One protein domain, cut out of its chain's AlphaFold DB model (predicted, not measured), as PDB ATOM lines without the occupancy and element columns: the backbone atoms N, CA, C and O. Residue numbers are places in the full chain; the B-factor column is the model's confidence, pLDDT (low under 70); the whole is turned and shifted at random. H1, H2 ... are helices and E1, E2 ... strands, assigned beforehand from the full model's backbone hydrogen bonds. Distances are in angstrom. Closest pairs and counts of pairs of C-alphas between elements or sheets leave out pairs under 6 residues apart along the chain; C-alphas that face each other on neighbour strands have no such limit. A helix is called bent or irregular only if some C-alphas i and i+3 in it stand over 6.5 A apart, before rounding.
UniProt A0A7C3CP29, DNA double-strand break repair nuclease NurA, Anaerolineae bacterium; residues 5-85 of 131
ATOM      1  N   ARG A   5     175.624 237.178 178.996       95.50
ATOM      2  CA  ARG A   5     176.507 237.196 180.164       95.50
ATOM      3  C   ARG A   5     177.884 236.610 179.865       95.50
ATOM      4  O   ARG A   5     178.040 235.822 178.933       95.50
ATOM      5  N   SER A   6     178.866 236.973 180.682       96.94
ATOM      6  CA  SER A   6     180.171 236.315 180.738       96.94
ATOM      7  C   SER A   6     180.085 234.929 181.395       96.94
ATOM      8  O   SER A   6     179.036 234.510 181.899       96.94
ATOM      9  N   CYS A   7     181.225 234.236 181.458       96.56
ATOM     10  CA  CYS A   7     181.398 233.134 182.400       96.56
ATOM     11  C   CYS A   7     181.262 233.620 183.854       96.56
ATOM     12  O   CYS A   7     181.277 234.825 184.133       96.56
ATOM     13  N   VAL A   8     181.092 232.659 184.762       97.19
ATOM     14  CA  VAL A   8     181.056 232.911 186.202       97.19
ATOM     15  C   VAL A   8     182.484 232.893 186.735       97.19
ATOM     16  O   VAL A   8     183.259 231.993 186.417       97.19
ATOM     17  N   PHE A   9     182.812 233.889 187.542       96.12
ATOM     18  CA  PHE A   9     184.083 234.065 188.222       96.12
ATOM     19  C   PHE A   9     183.893 233.851 189.721       96.12
ATOM     20  O   PHE A   9     182.829 234.141 190.267       96.12
ATOM     21  N   GLU A  10     184.930 233.382 190.400       92.44
ATOM     22  CA  GLU A  10     184.967 233.310 191.860       92.44
ATOM     23  C   GLU A  10     185.723 234.521 192.410       92.44
ATOM     24  O   GLU A  10     186.765 234.913 191.871       92.44
ATOM     25  N   VAL A  11     185.201 235.141 193.471       87.81
ATOM     26  CA  VAL A  11     185.928 236.201 194.171       87.81
ATOM     27  C   VAL A  11     187.067 235.557 194.953       87.81
ATOM     28  O   VAL A  11     186.861 234.935 195.991       87.81
ATOM     29  N   VAL A  12     188.294 235.741 194.471       80.06
ATOM     30  CA  VAL A  12     189.492 235.293 195.183       80.06
ATOM     31  C   VAL A  12     189.956 236.420 196.099       80.06
ATOM     32  O   VAL A  12     190.620 237.359 195.664       80.06
ATOM     33  N   ASN A  13     189.590 236.343 197.378       75.81
ATOM     34  CA  ASN A  13     190.078 237.254 198.408       75.81
ATOM     35  C   ASN A  13     190.973 236.488 199.391       75.81
ATOM     36  O   ASN A  13     190.510 235.603 200.103       75.81
ATOM     37  N   GLN A  14     192.261 236.839 199.413       68.56
ATOM     38  CA  GLN A  14     193.273 236.203 200.268       68.56
ATOM     39  C   GLN A  14     193.429 236.884 201.639       68.56
ATOM     40  O   GLN A  14     194.329 236.538 202.399       68.56
ATOM     41  N   SER A  15     192.590 237.870 201.974       75.56
ATOM     42  CA  SER A  15     192.649 238.524 203.286       75.56
ATOM     43  C   SER A  15     192.105 237.625 204.399       75.56
ATOM     44  O   SER A  15     191.106 236.928 204.225       75.56
ATOM     45  N   THR A  16     192.709 237.702 205.587       68.31
ATOM     46  CA  THR A  16     192.252 236.973 206.786       68.31
ATOM     47  C   THR A  16     190.803 237.306 207.155       68.31
ATOM     48  O   THR A  16     190.083 236.458 207.670       68.31
ATOM     49  N   ASN A  17     190.335 238.511 206.810       78.94
ATOM     50  CA  ASN A  17     188.954 238.955 207.026       78.94
ATOM     51  C   ASN A  17     187.923 238.180 206.188       78.94
ATOM     52  O   ASN A  17     186.727 238.298 206.444       78.94
ATOM     53  N   TYR A  18     188.362 237.415 205.184       79.81
ATOM     54  CA  TYR A  18     187.481 236.633 204.320       79.81
ATOM     55  C   TYR A  18     187.267 235.189 204.805       79.81
ATOM     56  O   TYR A  18     186.319 234.539 204.373       79.81
ATOM     57  N   GLN A  19     188.096 234.702 205.739       81.25
ATOM     58  CA  GLN A  19     187.987 233.351 206.311       81.25
ATOM     59  C   GLN A  19     186.605 233.056 206.929       81.25
ATOM     60  O   GLN A  19     186.032 232.024 206.583       81.25
ATOM     61  N   PRO A  20     185.984 233.958 207.723       86.44
ATOM     62  CA  PRO A  20     184.670 233.678 208.310       86.44
ATOM     63  C   PRO A  20     183.571 233.448 207.264       86.44
ATOM     64  O   PRO A  20     182.657 232.661 207.486       86.44
ATOM     65  N   PHE A  21     183.663 234.108 206.105       84.38
ATOM     66  CA  PHE A  21     182.702 233.922 205.016       84.38
ATOM     67  C   PHE A  21     182.879 232.567 204.331       84.38
ATOM     68  O   PHE A  21     181.888 231.954 203.949       84.38
ATOM     69  N   GLN A  22     184.116 232.079 204.208       83.06
ATOM     70  CA  GLN A  22     184.398 230.739 203.682       83.06
ATOM     71  C   GLN A  22     183.872 229.656 204.626       83.06
ATOM     72  O   GLN A  22     183.167 228.747 204.195       83.06
ATOM     73  N   GLU A  23     184.135 229.788 205.928       85.81
ATOM     74  CA  GLU A  23     183.622 228.865 206.947       85.81
ATOM     75  C   GLU A  23     182.082 228.840 206.966       85.81
ATOM     76  O   GLU A  23     181.463 227.777 207.061       85.81
ATOM     77  N   ALA A  24     181.450 230.003 206.787       88.56
ATOM     78  CA  ALA A  24     179.999 230.145 206.723       88.56
ATOM     79  C   ALA A  24     179.372 229.765 205.366       88.56
ATOM     80  O   ALA A  24     178.154 229.877 205.226       88.56
ATOM     81  N   HIS A  25     180.155 229.318 204.373       87.19
ATOM     82  CA  HIS A  25     179.680 229.007 203.014       87.19
ATOM     83  C   HIS A  25     178.998 230.206 202.317       87.19
ATOM     84  O   HIS A  25     178.004 230.073 201.595       87.19
ATOM     85  N   GLN A  26     179.518 231.405 202.581       88.25
ATOM     86  CA  GLN A  26     179.057 232.696 202.069       88.25
ATOM     87  C   GLN A  26     180.029 233.285 201.040       88.25
ATOM     88  O   GLN A  26     180.042 234.499 200.819       88.25
ATOM     89  N   GLU A  27     180.861 232.459 200.404       91.06
ATOM     90  CA  GLU A  27     181.709 232.947 199.321       91.06
ATOM     91  C   GLU A  27     180.866 233.444 198.147       91.06
ATOM     92  O   GLU A  27     179.772 232.946 197.863       91.06
ATOM     93  N   ILE A  28     181.410 234.428 197.436       92.69
ATOM     94  CA  ILE A  28     180.714 235.104 196.348       92.69
ATOM     95  C   ILE A  28     181.362 234.723 195.018       92.69
ATOM     96  O   ILE A  28     182.578 234.791 194.836       92.69
ATOM     97  N   CYS A  29     180.515 234.367 194.068       95.38
ATOM     98  CA  CYS A  29     180.824 234.294 192.653       95.38
ATOM     99  C   CYS A  29     180.126 235.445 191.925       95.38
ATOM    100  O   CYS A  29     179.192 236.052 192.442       95.38
ATOM    101  N   PHE A  30     180.556 235.754 190.708       96.81
ATOM    102  CA  PHE A  30     179.935 236.815 189.926       96.81
ATOM    103  C   PHE A  30     180.033 236.571 188.430       96.81
ATOM    104  O   PHE A  30     180.900 235.842 187.956       96.81
ATOM    105  N   PHE A  31     179.163 237.214 187.665       97.44
ATOM    106  CA  PHE A  31     179.306 237.328 186.219       97.44
ATOM    107  C   PHE A  31     178.944 238.740 185.766       97.44
ATOM    108  O   PHE A  31     178.212 239.466 186.439       97.44
ATOM    109  N   TYR A  32     179.459 239.131 184.608       96.75
ATOM    110  CA  TYR A  32     179.072 240.368 183.949       96.75
ATOM    111  C   TYR A  32     177.910 240.100 183.004       96.75
ATOM    112  O   TYR A  32     177.933 239.137 182.237       96.75
ATOM    113  N   TYR A  33     176.906 240.961 183.052       95.31
ATOM    114  CA  TYR A  33     175.714 240.909 182.227       95.31
ATOM    115  C   TYR A  33     175.605 242.186 181.400       95.31
ATOM    116  O   TYR A  33     175.753 243.287 181.926       95.31
ATOM    117  N   ALA A  34     175.358 242.037 180.103       94.69
ATOM    118  CA  ALA A  34     175.046 243.142 179.210       94.69
ATOM    119  C   ALA A  34     173.525 243.163 178.982       94.69
ATOM    120  O   ALA A  34     173.057 242.430 178.104       94.69
ATOM    121  N   PRO A  35     172.741 243.926 179.764       92.44
ATOM    122  CA  PRO A  35     171.297 244.007 179.590       92.44
ATOM    123  C   PRO A  35     170.906 244.500 178.186       92.44
ATOM    124  O   PRO A  35     171.663 245.217 177.532       92.44
ATOM    125  N   PRO A  36     169.738 244.089 177.665       88.94
ATOM    126  CA  PRO A  36     169.181 244.678 176.455       88.94
ATOM    127  C   PRO A  36     168.670 246.098 176.742       88.94
ATOM    128  O   PRO A  36     167.986 246.311 177.733       88.94
ATOM    129  N   GLY A  37     168.951 247.058 175.859       84.56
ATOM    130  CA  GLY A  37     168.510 248.451 176.010       84.56
ATOM    131  C   GLY A  37     169.633 249.359 176.505       84.56
ATOM    132  O   GLY A  37     170.355 249.922 175.683       84.56
ATOM    133  N   ILE A  38     169.796 249.482 177.825       68.25
ATOM    134  CA  ILE A  38     170.904 250.226 178.445       68.25
ATOM    135  C   ILE A  38     172.244 249.585 178.046       68.25
ATOM    136  O   ILE A  38     172.428 248.375 178.149       68.25
ATOM    137  N   GLY A  39     173.184 250.405 177.566       69.31
ATOM    138  CA  GLY A  39     174.490 249.959 177.063       69.31
ATOM    139  C   GLY A  39     175.517 249.596 178.143       69.31
ATOM    140  O   GLY A  39     176.644 249.233 177.804       69.31
ATOM    141  N   ASP A  40     175.146 249.691 179.419       85.56
ATOM    142  CA  ASP A  40     176.060 249.521 180.543       85.56
ATOM    143  C   ASP A  40     176.151 248.064 180.991       85.56
ATOM    144  O   ASP A  40     175.157 247.386 181.257       85.56
ATOM    145  N   ILE A  41     177.384 247.578 181.117       92.44
ATOM    146  CA  ILE A  41     177.659 246.247 181.653       92.44
ATOM    147  C   ILE A  41     177.446 246.279 183.166       92.44
ATOM    148  O   ILE A  41     178.080 247.053 183.879       92.44
ATOM    149  N   THR A  42     176.595 245.385 183.661       92.56
ATOM    150  CA  THR A  42     176.293 245.250 185.088       92.56
ATOM    151  C   THR A  42     176.955 244.003 185.656       92.56
ATOM    152  O   THR A  42     177.008 242.956 185.007       92.56
ATOM    153  N   ARG A  43     177.463 244.093 186.884       95.50
ATOM    154  CA  ARG A  43     177.976 242.940 187.626       95.50
ATOM    155  C   ARG A  43     176.856 242.321 188.460       95.50
ATOM    156  O   ARG A  43     176.184 243.027 189.204       95.50
ATOM    157  N   VAL A  44     176.682 241.009 188.339       95.50
ATOM    158  CA  VAL A  44     175.720 240.224 189.117       95.50
ATOM    159  C   VAL A  44     176.500 239.312 190.052       95.50
ATOM    160  O   VAL A  44     177.207 238.417 189.588       95.50
ATOM    161  N   ASP A  45     176.361 239.548 191.353       96.25
ATOM    162  CA  ASP A  45     176.968 238.735 192.404       96.25
ATOM    163  C   ASP A  45     175.976 237.671 192.881       96.25
ATOM    164  O   ASP A  45     174.789 237.933 193.074       96.25
ATOM    165  N   VAL A  46     176.471 236.454 193.061       95.88
ATOM    166  CA  VAL A  46     175.700 235.280 193.469       95.88
ATOM    167  C   VAL A  46     176.506 234.478 194.486       95.88
ATOM    168  O   VAL A  46     177.732 234.410 194.383       95.88
ATOM    169  N   PRO A  47     175.867 233.837 195.469       94.38
ATOM    170  CA  PRO A  47     176.594 232.977 196.387       94.38
ATOM    171  C   PRO A  47     177.171 231.758 195.655       94.38
ATOM    172  O   PRO A  47     176.581 231.244 194.698       94.38
ATOM    173  N   LYS A  48     178.317 231.261 196.120       93.69
ATOM    174  CA  LYS A  48     179.051 230.155 195.488       93.69
ATOM    175  C   LYS A  48     178.219 228.881 195.357       93.69
ATOM    176  O   LYS A  48     178.253 228.242 194.309       93.69
ATOM    177  N   TRP A  49     177.410 228.553 196.364       93.75
ATOM    178  CA  TRP A  49     176.512 227.392 196.319       93.75
ATOM    179  C   TRP A  49     175.475 227.476 195.183       93.75
ATOM    180  O   TRP A  49     175.070 226.447 194.645       93.75
ATOM    181  N   ALA A  50     175.069 228.685 194.776       94.94
ATOM    182  CA  ALA A  50     174.190 228.892 193.623       94.94
ATOM    183  C   ALA A  50     174.980 228.812 192.311       94.94
ATOM    184  O   ALA A  50     174.522 228.214 191.341       94.94
ATOM    185  N   ALA A  51     176.192 229.374 192.290       95.62
ATOM    186  CA  ALA A  51     177.080 229.347 191.129       95.62
ATOM    187  C   ALA A  51     177.537 227.944 190.716       95.62
ATOM    188  O   ALA A  51     177.797 227.712 189.537       95.62
ATOM    189  N   GLN A  52     177.590 227.005 191.660       94.62
ATOM    190  CA  GLN A  52     177.897 225.597 191.399       94.62
ATOM    191  C   GLN A  52     176.800 224.866 190.607       94.62
ATOM    192  O   GLN A  52     177.056 223.783 190.084       94.62
ATOM    193  N   GLN A  53     175.599 225.443 190.492       97.25
ATOM    194  CA  GLN A  53     174.466 224.859 189.775       97.25
ATOM    195  C   GLN A  53     174.196 225.656 188.485       97.25
ATOM    196  O   GLN A  53     173.579 226.724 188.540       97.25
ATOM    197  N   PRO A  54     174.612 225.160 187.299       95.38
ATOM    198  CA  PRO A  54     174.456 225.893 186.040       95.38
ATOM    199  C   PRO A  54     173.012 226.304 185.733       95.38
ATOM    200  O   PRO A  54     172.785 227.400 185.223       95.38
ATOM    201  N   GLU A  55     172.041 225.463 186.098       97.50
ATOM    202  CA  GLU A  55     170.612 225.739 185.909       97.50
ATOM    203  C   GLU A  55     170.137 226.952 186.711       97.50
ATOM    204  O   GLU A  55     169.386 227.780 186.198       97.50
ATOM    205  N   VAL A  56     170.634 227.124 187.940       97.31
ATOM    206  CA  VAL A  56     170.304 228.283 188.781       97.31
ATOM    207  C   VAL A  56     170.842 229.561 188.146       97.31
ATOM    208  O   VAL A  56     170.126 230.556 188.051       97.31
ATOM    209  N   ILE A  57     172.078 229.535 187.643       97.88
ATOM    210  CA  ILE A  57     172.658 230.696 186.962       97.88
ATOM    211  C   ILE A  57     171.917 231.019 185.661       97.88
ATOM    212  O   ILE A  57     171.698 232.193 185.356       97.88
ATOM    213  N   ASN A  58     171.511 230.008 184.892       97.31
ATOM    214  CA  ASN A  58     170.715 230.215 183.685       97.31
ATOM    215  C   ASN A  58     169.351 230.828 184.013       97.31
ATOM    216  O   ASN A  58     168.960 231.792 183.362       97.31
ATOM    217  N   MET A  59     168.687 230.350 185.065       97.69
ATOM    218  CA  MET A  59     167.428 230.915 185.541       97.69
ATOM    219  C   MET A  59     167.582 232.376 185.986       97.69
ATOM    220  O   MET A  59     166.786 233.217 185.574       97.69
ATOM    221  N   ILE A  60     168.618 232.709 186.766       96.31
ATOM    222  CA  ILE A  60     168.912 234.098 187.167       96.31
ATOM    223  C   ILE A  60     169.117 234.975 185.929       96.31
ATOM    224  O   ILE A  60     168.552 236.063 185.840       96.31
ATOM    225  N   HIS A  61     169.900 234.503 184.957       96.06
ATOM    226  CA  HIS A  61     170.135 235.232 183.717       96.06
ATOM    227  C   HIS A  61     168.839 235.467 182.926       96.06
ATOM    228  O   HIS A  61     168.596 236.594 182.500       96.06
ATOM    229  N   SER A  62     168.004 234.438 182.762       96.06
ATOM    230  CA  SER A  62     166.706 234.548 182.087       96.06
ATOM    231  C   SER A  62     165.781 235.540 182.792       96.06
ATOM    232  O   SER A  62     165.231 236.419 182.140       96.06
ATOM    233  N   LEU A  63     165.681 235.476 184.123       95.69
ATOM    234  CA  LEU A  63     164.872 236.415 184.903       95.69
ATOM    235  C   LEU A  63     165.359 237.859 184.748       95.69
ATOM    236  O   LEU A  63     164.547 238.760 184.552       95.69
ATOM    237  N   LEU A  64     166.672 238.095 184.808       94.25
ATOM    238  CA  LEU A  64     167.238 239.427 184.584       94.25
ATOM    239  C   LEU A  64     166.943 239.931 183.171       94.25
ATOM    240  O   LEU A  64     166.580 241.093 183.008       94.25
ATOM    241  N   TYR A  65     167.052 239.062 182.165       94.31
ATOM    242  CA  TYR A  65     166.712 239.397 180.786       94.31
ATOM    243  C   TYR A  65     165.250 239.822 180.647       94.31
ATOM    244  O   TYR A  65     164.989 240.924 180.163       94.31
ATOM    245  N   ASP A  66     164.317 239.015 181.150       94.44
ATOM    246  CA  ASP A  66     162.884 239.301 181.073       94.44
ATOM    247  C   ASP A  66     162.523 240.593 181.821       94.44
ATOM    248  O   ASP A  66     161.784 241.430 181.305       94.44
ATOM    249  N   GLN A  67     163.085 240.803 183.015       93.81
ATOM    250  CA  GLN A  67     162.845 242.015 183.802       93.81
ATOM    251  C   GLN A  67     163.424 243.271 183.140       93.81
ATOM    252  O   GLN A  67     162.788 244.324 183.187       93.81
ATOM    253  N   CYS A  68     164.606 243.181 182.523       92.88
ATOM    254  CA  CYS A  68     165.218 244.310 181.823       92.88
ATOM    255  C   CYS A  68     164.451 244.701 180.556       92.88
ATOM    256  O   CYS A  68     164.449 245.879 180.200       92.88
ATOM    257  N   LEU A  69     163.770 243.763 179.887       91.75
ATOM    258  CA  LEU A  69     162.930 244.085 178.728       91.75
ATOM    259  C   LEU A  69     161.727 244.970 179.087       91.75
ATOM    260  O   LEU A  69     161.271 245.729 178.235       91.75
ATOM    261  N   LEU A  70     161.237 244.921 180.331       91.38
ATOM    262  CA  LEU A  70     160.067 245.692 180.766       91.38
ATOM    263  C   LEU A  70     160.334 247.202 180.865       91.38
ATOM    264  O   LEU A  70     159.457 247.992 180.527       91.38
ATOM    265  N   LEU A  71     161.525 247.605 181.326       83.81
ATOM    266  CA  LEU A  71     161.909 249.015 181.529       83.81
ATOM    267  C   LEU A  71     163.099 249.463 180.662       83.81
ATOM    268  O   LEU A  71     163.695 250.508 180.913       83.81
ATOM    269  N   GLY A  72     163.457 248.696 179.630       81.81
ATOM    270  CA  GLY A  72     164.465 249.108 178.649       81.81
ATOM    271  C   GLY A  72     165.918 249.021 179.128       81.81
ATOM    272  O   GLY A  72     166.750 249.790 178.658       81.81
ATOM    273  N   GLY A  73     166.240 248.082 180.022       86.50
ATOM    274  CA  GLY A  73     167.623 247.731 180.376       86.50
ATOM    275  C   GLY A  73     167.956 247.708 181.857       86.50
ATOM    276  O   GLY A  73     169.082 247.360 182.207       86.50
ATOM    277  N   TYR A  74     166.993 248.016 182.721       90.69
ATOM    278  CA  TYR A  74     167.127 247.868 184.166       90.69
ATOM    279  C   TYR A  74     165.984 247.000 184.714       90.69
ATOM    280  O   TYR A  74     164.850 247.152 184.253       90.69
ATOM    281  N   PRO A  75     166.235 246.071 185.658       93.00
ATOM    282  CA  PRO A  75     165.188 245.185 186.152       93.00
ATOM    283  C   PRO A  75     164.055 245.960 186.828       93.00
ATOM    284  O   PRO A  75     164.291 246.695 187.789       93.00
ATOM    285  N   TYR A  76     162.815 245.731 186.384       93.50
ATOM    286  CA  TYR A  76     161.625 246.393 186.934       93.50
ATOM    287  C   TYR A  76     161.539 246.323 188.464       93.50
ATOM    288  O   TYR A  76     161.289 247.334 189.121       93.50
ATOM    289  N   ILE A  77     161.804 245.149 189.045       92.25
ATOM    290  CA  ILE A  77     161.734 244.968 190.500       92.25
ATOM    291  C   ILE A  77     162.722 245.860 191.265       92.25
ATOM    292  O   ILE A  77     162.395 246.330 192.353       92.25
ATOM    293  N   LEU A  78     163.903 246.130 190.700       92.50
ATOM    294  CA  LEU A  78     164.897 246.995 191.328       92.50
ATOM    295  C   LEU A  78     164.495 248.465 191.214       92.50
ATOM    296  O   LEU A  78     164.616 249.187 192.199       92.50
ATOM    297  N   SER A  79     163.941 248.893 190.071       92.00
ATOM    298  CA  SER A  79     163.379 250.246 189.941       92.00
ATOM    299  C   SER A  79     162.277 250.469 190.964       92.00
ATOM    300  O   SER A  79     162.268 251.476 191.665       92.00
ATOM    301  N   ARG A  80     161.375 249.494 191.109       94.25
ATOM    302  CA  ARG A  80     160.279 249.603 192.068       94.25
ATOM    303  C   ARG A  80     160.774 249.621 193.512       94.25
ATOM    304  O   ARG A  80     160.214 250.343 194.332       94.25
ATOM    305  N   ALA A  81     161.801 248.834 193.830       94.31
ATOM    306  CA  ALA A  81     162.416 248.848 195.151       94.31
ATOM    307  C   ALA A  81     163.050 250.210 195.466       94.31
ATOM    308  O   ALA A  81     162.842 250.714 196.567       94.31
ATOM    309  N   ASP A  82     163.755 250.817 194.505       92.19
ATOM    310  CA  ASP A  82     164.344 252.151 194.659       92.19
ATOM    311  C   ASP A  82     163.261 253.207 194.909       92.19
ATOM    312  O   ASP A  82     163.310 253.911 195.913       92.19
ATOM    313  N   GLU A  83     162.202 253.220 194.095       92.69
ATOM    314  CA  GLU A  83     161.058 254.123 194.273       92.69
ATOM    315  C   GLU A  83     160.410 254.012 195.663       92.69
ATOM    316  O   GLU A  83     160.011 255.021 196.242       92.69
ATOM    317  N   VAL A  84     160.274 252.791 196.193       92.06
ATOM    318  CA  VAL A  84     159.667 252.540 197.512       92.06
ATOM    319  C   VAL A  84     160.631 252.865 198.654       92.06
ATOM    320  O   VAL A  84     160.185 253.240 199.736       92.06
ATOM    321  N   ALA A  85     161.940 252.732 198.442       91.88
ATOM    322  CA  ALA A  85     162.951 253.008 199.456       91.88
ATOM    323  C   ALA A  85     163.184 254.511 199.689       91.88
ATOM    324  O   ALA A  85     163.790 254.881 200.699       91.88
TER     325      ALA A  85
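Overview. This is residues 5 to 85 of the 131 residues of the protein "DNA double-strand break repair nuclease NurA" of Anaerolineae bacterium (UniProt A0A7C3CP29). A hairpin of two strands, E1 and E2, makes the middle of this loose model, and the long helix H3 runs near it. The small helix H1 lies at one end of the longest axis, while at the other end H4 turns off the end of H3 as an arm, with residues 80 to 85 sticking out free. The printed part has 81 residues, with four named helices and two named strands in the order H1, E1, E2, H2, H3, H4; the sheet, E1 - E2, is antiparallel and the class is mixed, helices and strands. The whole is loose, with a radius of gyration of the C-alphas of 14.6 A and spans of 41 by 30 by 20 A.

Along the chain. Find C-alpha 28 at (180.714, 235.104, 196.348); from there E1, residues 28 to 34, runs 19.8 A to C-alpha 34. E2, residues 42 to 47, covers 16.7 A, and H2, residues 48 to 51, follows it directly with 4.9 A. Look next at C-alpha 54, at (174.456, 225.893, 186.040), where H3, residues 54 to 71, begins its 26.7 A. H4, residues 76 to 85, is 14.2 A long and ends at C-alpha 85 at (162.951, 253.008, 199.456). Before the sheet, H1, residues 16 to 23, measures 11.8 A; it is irregular, but only just, with C-alphas 17 and 20 at 6.9 A.

Arrangement. Begin at the hairpin of E1 and E2, antiparallel at 152 degrees, where C-alphas 30 and 45 face each other at 4.3 A. N 29 and O 46, 2.8 A apart, and N 44 and O 31, 2.9 A apart, are within hydrogen-bond range. Residues 9 to 10 form a short antiparallel pairing with residues 29 to 30 of E1. H3 and E1 are near each other, with 7 pairs of C-alphas within 10 A; H3 and E2 are near each other too, with 5. H2 and H3 only just touch, only at the corner, through residues 56 to 57 of H3 alone; their closest C-alphas, of Ala 51 and Ile 57, are 6.2 A apart. H3 touches H4 only at the corner, with residues 67 to 70 alone; the closest C-alphas, of Gln 67 and Tyr 76, are 5.5 A apart, and the lines are about perpendicular, only just, at 71 degrees. H1 is apart from E2, H2, H3 and H4. In H4 every O i to N i+4 pair is within hydrogen-bond range, against 12 of 14 in H3 and 2 of 4 in H1; H2 is too short for such a pair.

Size, cuts and confidence. The C-alphas of Thr 16 and Leu 70, the two farthest apart, are 42.3 A apart. The printed part has no cut and no long link; the link from E1 to E2 is short and the others are tight. Mean pLDDT of the printed part is 90.6, with residues 14, 16 and 38 to 39 under 70.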